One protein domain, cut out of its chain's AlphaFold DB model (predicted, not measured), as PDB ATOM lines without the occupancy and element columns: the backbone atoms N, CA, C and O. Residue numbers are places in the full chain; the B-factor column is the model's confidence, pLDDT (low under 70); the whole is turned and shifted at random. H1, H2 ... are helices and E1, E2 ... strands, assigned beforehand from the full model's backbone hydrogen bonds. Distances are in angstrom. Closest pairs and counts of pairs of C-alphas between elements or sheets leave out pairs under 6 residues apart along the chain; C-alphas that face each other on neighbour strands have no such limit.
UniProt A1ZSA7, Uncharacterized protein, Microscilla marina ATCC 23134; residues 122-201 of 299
ATOM      1  N   LEU A 122     147.984 226.064 120.189       84.62
ATOM      2  CA  LEU A 122     148.004 224.625 120.385       84.62
ATOM      3  C   LEU A 122     147.571 223.959 119.081       84.62
ATOM      4  O   LEU A 122     146.557 224.335 118.497       84.62
ATOM      5  N   LYS A 123     148.339 222.980 118.615       88.31
ATOM      6  CA  LYS A 123     147.991 222.169 117.445       88.31
ATOM      7  C   LYS A 123     148.119 220.698 117.783       88.31
ATOM      8  O   LYS A 123     149.203 220.267 118.162       88.31
ATOM      9  N   ILE A 124     147.057 219.913 117.602       91.00
ATOM     10  CA  ILE A 124     147.164 218.456 117.755       91.00
ATOM     11  C   ILE A 124     147.931 217.904 116.558       91.00
ATOM     12  O   ILE A 124     147.506 218.055 115.410       91.00
ATOM     13  N   THR A 125     149.065 217.268 116.828       89.88
ATOM     14  CA  THR A 125     149.918 216.646 115.809       89.88
ATOM     15  C   THR A 125     149.641 215.154 115.676       89.88
ATOM     16  O   THR A 125     149.783 214.609 114.583       89.88
ATOM     17  N   ALA A 126     149.187 214.505 116.755       90.50
ATOM     18  CA  ALA A 126     148.680 213.138 116.740       90.50
ATOM     19  C   ALA A 126     147.711 212.885 117.904       90.50
ATOM     20  O   ALA A 126     147.921 213.368 119.017       90.50
ATOM     21  N   ALA A 127     146.684 212.064 117.688       92.38
ATOM     22  CA  ALA A 127     145.833 211.562 118.764       92.38
ATOM     23  C   ALA A 127     145.498 210.083 118.558       92.38
ATOM     24  O   ALA A 127     145.182 209.639 117.456       92.38
ATOM     25  N   THR A 128     145.579 209.316 119.643       94.00
ATOM     26  CA  THR A 128     145.318 207.873 119.696       94.00
ATOM     27  C   THR A 128     144.540 207.536 120.975       94.00
ATOM     28  O   THR A 128     144.465 208.371 121.881       94.00
ATOM     29  N   PRO A 129     144.030 206.299 121.141       94.50
ATOM     30  CA  PRO A 129     143.377 205.882 122.387       94.50
ATOM     31  C   PRO A 129     144.289 205.887 123.627       94.50
ATOM     32  O   PRO A 129     143.802 205.704 124.741       94.50
ATOM     33  N   HIS A 130     145.606 206.052 123.460       95.94
ATOM     34  CA  HIS A 130     146.581 205.997 124.555       95.94
ATOM     35  C   HIS A 130     147.312 207.318 124.788       95.94
ATOM     36  O   HIS A 130     147.646 207.626 125.929       95.94
ATOM     37  N   LEU A 131     147.557 208.078 123.724       96.06
ATOM     38  CA  LEU A 131     148.446 209.234 123.714       96.06
ATOM     39  C   LEU A 131     147.887 210.333 122.812       96.06
ATOM     40  O   LEU A 131     147.412 210.041 121.709       96.06
ATOM     41  N   VAL A 132     148.023 211.577 123.261       95.06
ATOM     42  CA  VAL A 132     147.824 212.788 122.462       95.06
ATOM     43  C   VAL A 132     149.137 213.562 122.428       95.06
ATOM     44  O   VAL A 132     149.745 213.778 123.474       95.06
ATOM     45  N   MET A 133     149.556 213.966 121.232       93.88
ATOM     46  CA  MET A 133     150.716 214.819 120.976       93.88
ATOM     47  C   MET A 133     150.239 216.156 120.423       93.88
ATOM     48  O   MET A 133     149.326 216.205 119.589       93.88
ATOM     49  N   TYR A 134     150.839 217.239 120.902       91.81
ATOM     50  CA  TYR A 134     150.461 218.581 120.503       91.81
ATOM     51  C   TYR A 134     151.648 219.537 120.537       91.81
ATOM     52  O   TYR A 134     152.504 219.473 121.416       91.81
ATOM     53  N   ASP A 135     151.669 220.450 119.576       89.00
ATOM     54  CA  ASP A 135     152.621 221.546 119.546       89.00
ATOM     55  C   ASP A 135     152.059 222.721 120.333       89.00
ATOM     56  O   ASP A 135     150.932 223.158 120.091       89.00
ATOM     57  N   VAL A 136     152.869 223.261 121.235       85.50
ATOM     58  CA  VAL A 136     152.607 224.496 121.959       85.50
ATOM     59  C   VAL A 136     153.551 225.574 121.449       85.50
ATOM     60  O   VAL A 136     154.771 225.446 121.536       85.50
ATOM     61  N   SER A 137     152.997 226.672 120.942       80.50
ATOM     62  CA  SER A 137     153.763 227.875 120.623       80.50
ATOM     63  C   SER A 137     153.427 228.988 121.610       80.50
ATOM     64  O   SER A 137     152.343 229.574 121.559       80.50
ATOM     65  N   GLN A 138     154.388 229.311 122.479       75.44
ATOM     66  CA  GLN A 138     154.338 230.450 123.401       75.44
ATOM     67  C   GLN A 138     155.537 231.367 123.164       75.44
ATOM     68  O   GLN A 138     156.686 230.929 123.197       75.44
ATOM     69  N   SER A 139     155.284 232.659 122.940       65.31
ATOM     70  CA  SER A 139     156.330 233.694 122.862       65.31
ATOM     71  C   SER A 139     157.514 233.330 121.943       65.31
ATOM     72  O   SER A 139     158.671 233.593 122.270       65.31
ATOM     73  N   SER A 140     157.233 232.748 120.771       63.47
ATOM     74  CA  SER A 140     158.222 232.295 119.766       63.47
ATOM     75  C   SER A 140     159.004 231.020 120.109       63.47
ATOM     76  O   SER A 140     159.909 230.647 119.362       63.47
ATOM     77  N   LYS A 141     158.678 230.335 121.210       74.31
ATOM     78  CA  LYS A 141     159.167 228.983 121.491       74.31
ATOM     79  C   LYS A 141     158.106 227.978 121.080       74.31
ATOM     80  O   LYS A 141     156.988 228.034 121.580       74.31
ATOM     81  N   LEU A 142     158.493 227.083 120.179       80.38
ATOM     82  CA  LEU A 142     157.736 225.890 119.847       80.38
ATOM     83  C   LEU A 142     158.232 224.757 120.749       80.38
ATOM     84  O   LEU A 142     159.431 224.467 120.760       80.38
ATOM     85  N   SER A 143     157.333 224.156 121.513       86.06
ATOM     86  CA  SER A 143     157.586 222.935 122.270       86.06
ATOM     87  C   SER A 143     156.576 221.875 121.874       86.06
ATOM     88  O   SER A 143     155.381 222.142 121.815       86.06
ATOM     89  N   GLU A 144     157.073 220.675 121.619       90.88
ATOM     90  CA  GLU A 144     156.240 219.495 121.442       90.88
ATOM     91  C   GLU A 144     155.940 218.914 122.825       90.88
ATOM     92  O   GLU A 144     156.846 218.674 123.630       90.88
ATOM     93  N   GLU A 145     154.662 218.722 123.108       92.44
ATOM     94  CA  GLU A 145     154.172 218.159 124.354       92.44
ATOM     95  C   GLU A 145     153.291 216.940 124.075       92.44
ATOM     96  O   GLU A 145     152.807 216.710 122.964       92.44
ATOM     97  N   ALA A 146     153.096 216.122 125.106       94.50
ATOM     98  CA  ALA A 146     152.216 214.973 125.025       94.50
ATOM     99  C   ALA A 146     151.603 214.654 126.387       94.50
ATOM    100  O   ALA A 146     152.235 214.848 127.428       94.50
ATOM    101  N   PHE A 147     150.397 214.095 126.372       95.06
ATOM    102  CA  PHE A 147     149.795 213.478 127.550       95.06
ATOM    103  C   PHE A 147     149.238 212.099 127.201       95.06
ATOM    104  O   PHE A 147     148.706 211.874 126.110       95.06
ATOM    105  N   ALA A 148     149.357 211.161 128.141       97.25
ATOM    106  CA  ALA A 148     148.718 209.860 128.030       97.25
ATOM    107  C   ALA A 148     147.328 209.907 128.668       97.25
ATOM    108  O   ALA A 148     147.159 210.440 129.764       97.25
ATOM    109  N   TRP A 149     146.333 209.276 128.040       97.31
ATOM    110  CA  TRP A 149     144.984 209.183 128.616       97.31
ATOM    111  C   TRP A 149     144.964 208.463 129.967       97.31
ATOM    112  O   TRP A 149     144.113 208.750 130.801       97.31
ATOM    113  N   ALA A 150     145.924 207.565 130.211       97.06
ATOM    114  CA  ALA A 150     146.094 206.894 131.499       97.06
ATOM    115  C   ALA A 150     146.447 207.862 132.645       97.06
ATOM    116  O   ALA A 150     146.123 207.575 133.795       97.06
ATOM    117  N   ASP A 151     147.063 209.007 132.333       97.56
ATOM    118  CA  ASP A 151     147.436 210.039 133.303       97.56
ATOM    119  C   ASP A 151     146.323 211.080 133.505       97.56
ATOM    120  O   ASP A 151     146.434 211.947 134.376       97.56
ATOM    121  N   VAL A 152     145.238 211.005 132.726       97.69
ATOM    122  CA  VAL A 152     144.096 211.917 132.816       97.69
ATOM    123  C   VAL A 152     143.139 211.434 133.903       97.69
ATOM    124  O   VAL A 152     142.621 210.321 133.868       97.69
ATOM    125  N   LYS A 153     142.894 212.297 134.888       97.62
ATOM    126  CA  LYS A 153     141.926 212.086 135.968       97.62
ATOM    127  C   LYS A 153     140.508 212.440 135.524       97.62
ATOM    128  O   LYS A 153     139.579 211.702 135.833       97.62
ATOM    129  N   THR A 154     140.339 213.569 134.839       97.56
ATOM    130  CA  THR A 154     139.051 214.008 134.279       97.56
ATOM    131  C   THR A 154     139.273 214.695 132.938       97.56
ATOM    132  O   THR A 154     140.238 215.444 132.787       97.56
ATOM    133  N   ALA A 155     138.357 214.482 132.001       97.25
ATOM    134  CA  ALA A 155     138.240 215.245 130.767       97.25
ATOM    135  C   ALA A 155     136.768 215.635 130.601       97.25
ATOM    136  O   ALA A 155     135.901 214.764 130.669       97.25
ATOM    137  N   GLN A 156     136.487 216.925 130.453       97.38
ATOM    138  CA  GLN A 156     135.121 217.438 130.391       97.38
ATOM    139  C   GLN A 156     135.051 218.630 129.441       97.38
ATOM    140  O   GLN A 156     135.891 219.528 129.498       97.38
ATOM    141  N   LEU A 157     134.055 218.630 128.565       97.12
ATOM    142  CA  LEU A 157     133.720 219.781 127.749       97.12
ATOM    143  C   LEU A 157     133.020 220.836 128.608       97.12
ATOM    144  O   LEU A 157     132.156 220.510 129.425       97.12
ATOM    145  N   ASN A 158     133.341 222.109 128.383       95.88
ATOM    146  CA  ASN A 158     132.619 223.219 129.002       95.88
ATOM    147  C   ASN A 158     131.115 223.206 128.635       95.88
ATOM    148  O   ASN A 158     130.643 222.400 127.827       95.88
ATOM    149  N   GLU A 159     130.339 224.099 129.254       93.94
ATOM    150  CA  GLU A 159     128.885 224.183 129.046       93.94
ATOM    151  C   GLU A 159     128.522 224.379 127.562       93.94
ATOM    152  O   GLU A 159     127.652 223.677 127.047       93.94
ATOM    153  N   ASP A 160     129.272 225.238 126.867       94.31
ATOM    154  CA  ASP A 160     129.066 225.573 125.451       94.31
ATOM    155  C   ASP A 160     129.649 224.541 124.468       94.31
ATOM    156  O   ASP A 160     129.451 224.660 123.260       94.31
ATOM    157  N   LYS A 161     130.356 223.516 124.962       94.31
ATOM    158  CA  LYS A 161     131.043 222.481 124.165       94.31
ATOM    159  C   LYS A 161     132.123 223.013 123.210       94.31
ATOM    160  O   LYS A 161     132.477 222.329 122.254       94.31
ATOM    161  N   THR A 162     132.675 224.182 123.519       91.81
ATOM    162  CA  THR A 162     133.734 224.878 122.769       91.81
ATOM    163  C   THR A 162     135.127 224.704 123.369       91.81
ATOM    164  O   THR A 162     136.097 225.219 122.832       91.81
ATOM    165  N   ALA A 163     135.260 224.012 124.501       94.69
ATOM    166  CA  ALA A 163     136.564 223.756 125.102       94.69
ATOM    167  C   ALA A 163     136.568 222.462 125.917       94.69
ATOM    168  O   ALA A 163     135.576 222.139 126.567       94.69
ATOM    169  N   LEU A 164     137.693 221.743 125.915       96.50
ATOM    170  CA  LEU A 164     137.928 220.515 126.671       96.50
ATOM    171  C   LEU A 164     138.881 220.811 127.827       96.50
ATOM    172  O   LEU A 164     140.070 221.059 127.625       96.50
ATOM    173  N   SER A 165     138.367 220.751 129.050       96.44
ATOM    174  CA  SER A 165     139.161 220.844 130.271       96.44
ATOM    175  C   SER A 165     139.685 219.470 130.673       96.44
ATOM    176  O   SER A 165     138.921 218.520 130.842       96.44
ATOM    177  N   ILE A 166     141.000 219.373 130.856       95.88
ATOM    178  CA  ILE A 166     141.719 218.149 131.207       95.88
ATOM    179  C   ILE A 166     142.408 218.360 132.555       95.88
ATOM    180  O   ILE A 166     143.165 219.314 132.739       95.88
ATOM    181  N   ALA A 167     142.175 217.449 133.498       96.50
ATOM    182  CA  ALA A 167     142.909 217.381 134.757       96.50
ATOM    183  C   ALA A 167     143.721 216.090 134.811       96.50
ATOM    184  O   ALA A 167     143.174 215.001 134.638       96.50
ATOM    185  N   LEU A 168     145.015 216.201 135.090       96.25
ATOM    186  CA  LEU A 168     145.929 215.073 135.228       96.25
ATOM    187  C   LEU A 168     145.969 214.555 136.672       96.25
ATOM    188  O   LEU A 168     145.628 215.255 137.630       96.25
ATOM    189  N   GLN A 169     146.442 213.323 136.852       96.06
ATOM    190  CA  GLN A 169     146.592 212.698 138.171       96.06
ATOM    191  C   GLN A 169     147.552 213.458 139.102       96.06
ATOM    192  O   GLN A 169     147.370 213.436 140.318       96.06
ATOM    193  N   ASN A 170     148.540 214.167 138.548       93.94
ATOM    194  CA  ASN A 170     149.494 214.987 139.304       93.94
ATOM    195  C   ASN A 170     148.924 216.348 139.764       93.94
ATOM    196  O   ASN A 170     149.647 217.134 140.373       93.94
ATOM    197  N   GLY A 171     147.650 216.636 139.475       93.88
ATOM    198  CA  GLY A 171     146.980 217.887 139.832       93.88
ATOM    199  C   GLY A 171     147.145 219.021 138.818       93.88
ATOM    200  O   GLY A 171     146.535 220.070 139.004       93.88
ATOM    201  N   HIS A 172     147.925 218.830 137.749       92.81
ATOM    202  CA  HIS A 172     148.005 219.787 136.650       92.81
ATOM    203  C   HIS A 172     146.695 219.801 135.854       92.81
ATOM    204  O   HIS A 172     146.119 218.748 135.578       92.81
ATOM    205  N   THR A 173     146.238 220.988 135.465       93.50
ATOM    206  CA  THR A 173     145.011 221.177 134.686       93.50
ATOM    207  C   THR A 173     145.271 222.117 133.525       93.50
ATOM    208  O   THR A 173     145.956 223.123 133.701       93.50
ATOM    209  N   PHE A 174     144.680 221.834 132.373       91.50
ATOM    210  CA  PHE A 174     144.734 222.706 131.205       91.50
ATOM    211  C   PHE A 174     143.436 222.591 130.407       91.50
ATOM    212  O   PHE A 174     142.684 221.628 130.555       91.50
ATOM    213  N   THR A 175     143.173 223.598 129.583       92.19
ATOM    214  CA  THR A 175     142.001 223.652 128.711       92.19
ATOM    215  C   THR A 175     142.473 223.785 127.277       92.19
ATOM    216  O   THR A 175     143.438 224.497 127.003       92.19
ATOM    217  N   ILE A 176     141.797 223.071 126.386       92.12
ATOM    218  CA  ILE A 176     142.005 223.124 124.948       92.12
ATOM    219  C   ILE A 176     140.729 223.682 124.322       92.12
ATOM    220  O   ILE A 176     139.679 223.055 124.457       92.12
ATOM    221  N   ASP A 177     140.819 224.839 123.675       91.62
ATOM    222  CA  ASP A 177     139.698 225.469 122.971       91.62
ATOM    223  C   ASP A 177     139.448 224.789 121.609       91.62
ATOM    224  O   ASP A 177     140.323 224.110 121.070       91.62
ATOM    225  N   ASP A 178     138.248 224.943 121.052       90.62
ATOM    226  CA  ASP A 178     137.824 224.329 119.787       90.62
ATOM    227  C   ASP A 178     138.344 225.039 118.527       90.62
ATOM    228  O   ASP A 178     138.163 224.537 117.417       90.62
ATOM    229  N   ASP A 179     139.035 226.172 118.689       84.06
ATOM    230  CA  ASP A 179     139.658 226.940 117.607       84.06
ATOM    231  C   ASP A 179     141.015 226.373 117.153       84.06
ATOM    232  O   ASP A 179     141.659 226.929 116.257       84.06
ATOM    233  N   ILE A 180     141.443 225.252 117.741       87.62
ATOM    234  CA  ILE A 180     142.698 224.596 117.399       87.62
ATOM    235  C   ILE A 180     142.599 223.731 116.138       87.62
ATOM    236  O   ILE A 180     141.581 223.103 115.826       87.62
ATOM    237  N   ASP A 181     143.740 223.579 115.468       84.19
ATOM    238  CA  ASP A 181     143.894 222.579 114.418       84.19
ATOM    239  C   ASP A 181     143.674 221.171 114.995       84.19
ATOM    240  O   ASP A 181     144.206 220.816 116.052       84.19
ATOM    241  N   ASN A 182     142.945 220.338 114.245       88.88
ATOM    242  CA  ASN A 182     142.683 218.934 114.575       88.88
ATOM    243  C   ASN A 182     141.872 218.714 115.873       88.88
ATOM    244  O   ASN A 182     141.915 217.626 116.453       88.88
ATOM    245  N   TRP A 183     141.052 219.687 116.283       92.81
ATOM    246  CA  TRP A 183     140.108 219.569 117.404       92.81
ATOM    247  C   TRP A 183     139.274 218.272 117.389       92.81
ATOM    248  O   TRP A 183     139.264 217.502 118.350       92.81
ATOM    249  N   TYR A 184     138.625 217.953 116.265       93.62
ATOM    250  CA  TYR A 184     137.822 216.730 116.151       93.62
ATOM    251  C   TYR A 184     138.667 215.447 116.240       93.62
ATOM    252  O   TYR A 184     138.164 214.402 116.648       93.62
ATOM    253  N   TRP A 185     139.955 215.498 115.889       92.81
ATOM    254  CA  TRP A 185     140.845 214.345 116.036       92.81
ATOM    255  C   TRP A 185     141.089 214.056 117.519       92.81
ATOM    256  O   TRP A 185     140.962 212.907 117.937       92.81
ATOM    257  N   LEU A 186     141.308 215.092 118.334       94.75
ATOM    258  CA  LEU A 186     141.353 214.965 119.790       94.75
ATOM    259  C   LEU A 186     140.048 214.381 120.346       94.75
ATOM    260  O   LEU A 186     140.089 213.372 121.051       94.75
ATOM    261  N   LEU A 187     138.896 214.968 119.992       95.88
ATOM    262  CA  LEU A 187     137.599 214.530 120.522       95.88
ATOM    263  C   LEU A 187     137.307 213.056 120.236       95.88
ATOM    264  O   LEU A 187     136.830 212.345 121.117       95.88
ATOM    265  N   LYS A 188     137.636 212.567 119.035       95.06
ATOM    266  CA  LYS A 188     137.421 211.163 118.652       95.06
ATOM    267  C   LYS A 188     138.085 210.161 119.596       95.06
ATOM    268  O   LYS A 188     137.600 209.037 119.726       95.06
ATOM    269  N   TYR A 189     139.206 210.543 120.199       95.19
ATOM    270  CA  TYR A 189     140.000 209.663 121.046       95.19
ATOM    271  C   TYR A 189     139.799 209.902 122.541       95.19
ATOM    272  O   TYR A 189     140.464 209.235 123.333       95.19
ATOM    273  N   VAL A 190     138.863 210.772 122.937       95.69
ATOM    274  CA  VAL A 190     138.447 210.910 124.338       95.69
ATOM    275  C   VAL A 190     137.867 209.571 124.826       95.69
ATOM    276  O   VAL A 190     136.909 209.063 124.242       95.69
ATOM    277  N   PRO A 191     138.426 208.963 125.889       96.06
ATOM    278  CA  PRO A 191     137.928 207.703 126.424       96.06
ATOM    279  C   PRO A 191     136.467 207.758 126.890       96.06
ATOM    280  O   PRO A 191     136.052 208.681 127.587       96.06
ATOM    281  N   ASN A 192     135.718 206.683 126.622       95.06
ATOM    282  CA  ASN A 192     134.279 206.600 126.917       95.06
ATOM    283  C   ASN A 192     133.897 206.661 128.411       95.06
ATOM    284  O   ASN A 192     132.715 206.674 128.731       95.06
ATOM    285  N   HIS A 193     134.864 206.616 129.330       93.50
ATOM    286  CA  HIS A 193     134.597 206.695 130.769       93.50
ATOM    287  C   HIS A 193     134.558 208.140 131.295       93.50
ATOM    288  O   HIS A 193     134.324 208.338 132.486       93.50
ATOM    289  N   PHE A 194     134.808 209.133 130.435       94.88
ATOM    290  CA  PHE A 194     134.687 210.550 130.763       94.88
ATOM    291  C   PHE A 194     133.265 211.080 130.533       94.88
ATOM    292  O   PHE A 194     132.483 210.494 129.789       94.88
ATOM    293  N   GLU A 195     132.933 212.188 131.199       90.06
ATOM    294  CA  GLU A 195     131.557 212.681 131.371       90.06
ATOM    295  C   GLU A 195     130.834 212.977 130.046       90.06
ATOM    296  O   GLU A 195     129.670 212.621 129.887       90.06
ATOM    297  N   ASP A 196     131.536 213.549 129.065       94.88
ATOM    298  CA  ASP A 196     130.961 213.948 127.773       94.88
ATOM    299  C   ASP A 196     131.066 212.880 126.674       94.88
ATOM    300  O   ASP A 196     130.830 213.173 125.501       94.88
ATOM    301  N   ALA A 197     131.407 211.635 127.016       93.69
ATOM    302  CA  ALA A 197     131.573 210.566 126.032       93.69
ATOM    303  C   ALA A 197     130.320 210.340 125.167       93.69
ATOM    304  O   ALA A 197     130.423 210.200 123.946       93.69
ATOM    305  N   ASP A 198     129.134 210.348 125.780       95.62
ATOM    306  CA  ASP A 198     127.867 210.167 125.062       95.62
ATOM    307  C   ASP A 198     127.568 211.343 124.122       95.62
ATOM    308  O   ASP A 198     127.095 211.133 123.004       95.62
ATOM    309  N   TYR A 199     127.898 212.572 124.537       96.62
ATOM    310  CA  TYR A 199     127.778 213.755 123.685       96.62
ATOM    311  C   TYR A 199     128.726 213.672 122.487       96.62
ATOM    312  O   TYR A 199     128.290 213.841 121.351       96.62
ATOM    313  N   ILE A 200     130.006 213.366 122.722       96.50
ATOM    314  CA  ILE A 200     131.010 213.233 121.658       96.50
ATOM    315  C   ILE A 200     130.577 212.149 120.669       96.50
ATOM    316  O   ILE A 200     130.617 212.352 119.457       96.50
ATOM    317  N   LYS A 201     130.096 211.009 121.168       95.81
ATOM    318  CA  LYS A 201     129.562 209.945 120.320       95.81
ATOM    319  C   LYS A 201     128.382 210.434 119.473       95.81
ATOM    320  O   LYS A 201     128.411 210.251 118.257       95.81
TER     321      LYS A 201
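Overview. This is residues 122 to 201 of the 299 residues of an uncharacterized protein of Microscilla marina ATCC 23134 (UniProt A1ZSA7). Two small three-stranded sheets, E1 E2 E3 and E4 E5 E6, stand at an angle to each other and are joined by the turn at residues 149 to 151; the short helix H1 covers E1 of the first sheet and grazes the second. The turn between the long strands E2 and E3 makes one end of the long axis, and the small helix H2 makes the other. The 80 printed residues hold six named strands and then two named helices, in the order E1 E2 E3 E4 E5 E6 H1 H2, and each sheet is antiparallel in chain order. The class is mixed, helices and strands; the whole is compact, with a radius of gyration of the C-alphas of 12.1 A and spans of 37 by 26 by 21 A.

Arrangement. Begin at E1, residues 122 to 127, which forms a hairpin with E2, residues 131 to 138; look for N 123 and O 135, 3.0 A apart. E2 forms the next hairpin with E3, residues 141 to 148, where N 134 and O 145 are 2.9 A apart. These three are a meander, each strand the antiparallel neighbour of the one before, and their sheet is only just strongly twisted, with C-alphas up to 4.2 A off its best plane. E3 and E4, residues 152 to 157, meet only through their link. E4 starts a second meander, with E5 at residues 163 to 168 and E6 at residues 173 to 177; find N 156 and O 165 at 2.9 A, then N 164 and O 176 at 2.8 A. H1, residues 183 to 188, is on the first sheet at a height over the sheet of 9.0 A, and its closest C-alphas to E1 are Leu 186 and Ala 127, 5.7 A apart. On the local plane it stands at 25 degrees to E1, along the strands. It only grazes the second sheet. H2, residues 197 to 201, is close to H1 but not clearly touching; their closest C-alphas, of Leu 187 and Ile 200, are 6.8 A apart. H2 and E4 are near each other, while E1 and E5 are apart. In H1 and H2 every O i to N i+4 pair is within hydrogen-bond range.

Along the chain. Find C-alpha 122 at (148.004, 224.625, 120.385); E1 runs 13.3 A from there. E2 covers 22.0 A and E3 22.8 A, ending at C-alpha 148, (148.718, 209.860, 128.030). E4 measures 14.0 A, E5 16.3 A, E6 13.6 A and H1 8.9 A. H2 spans 6.1 A to C-alpha 201 at (129.562, 209.945, 120.320).

Size, cuts and confidence. The C-alphas farthest apart, of Ser 140 and Asp 198, are 37.9 A apart. The printed part has no cut and no long link. Its mean pLDDT is 92.0; residues 139 to 140 are under 70.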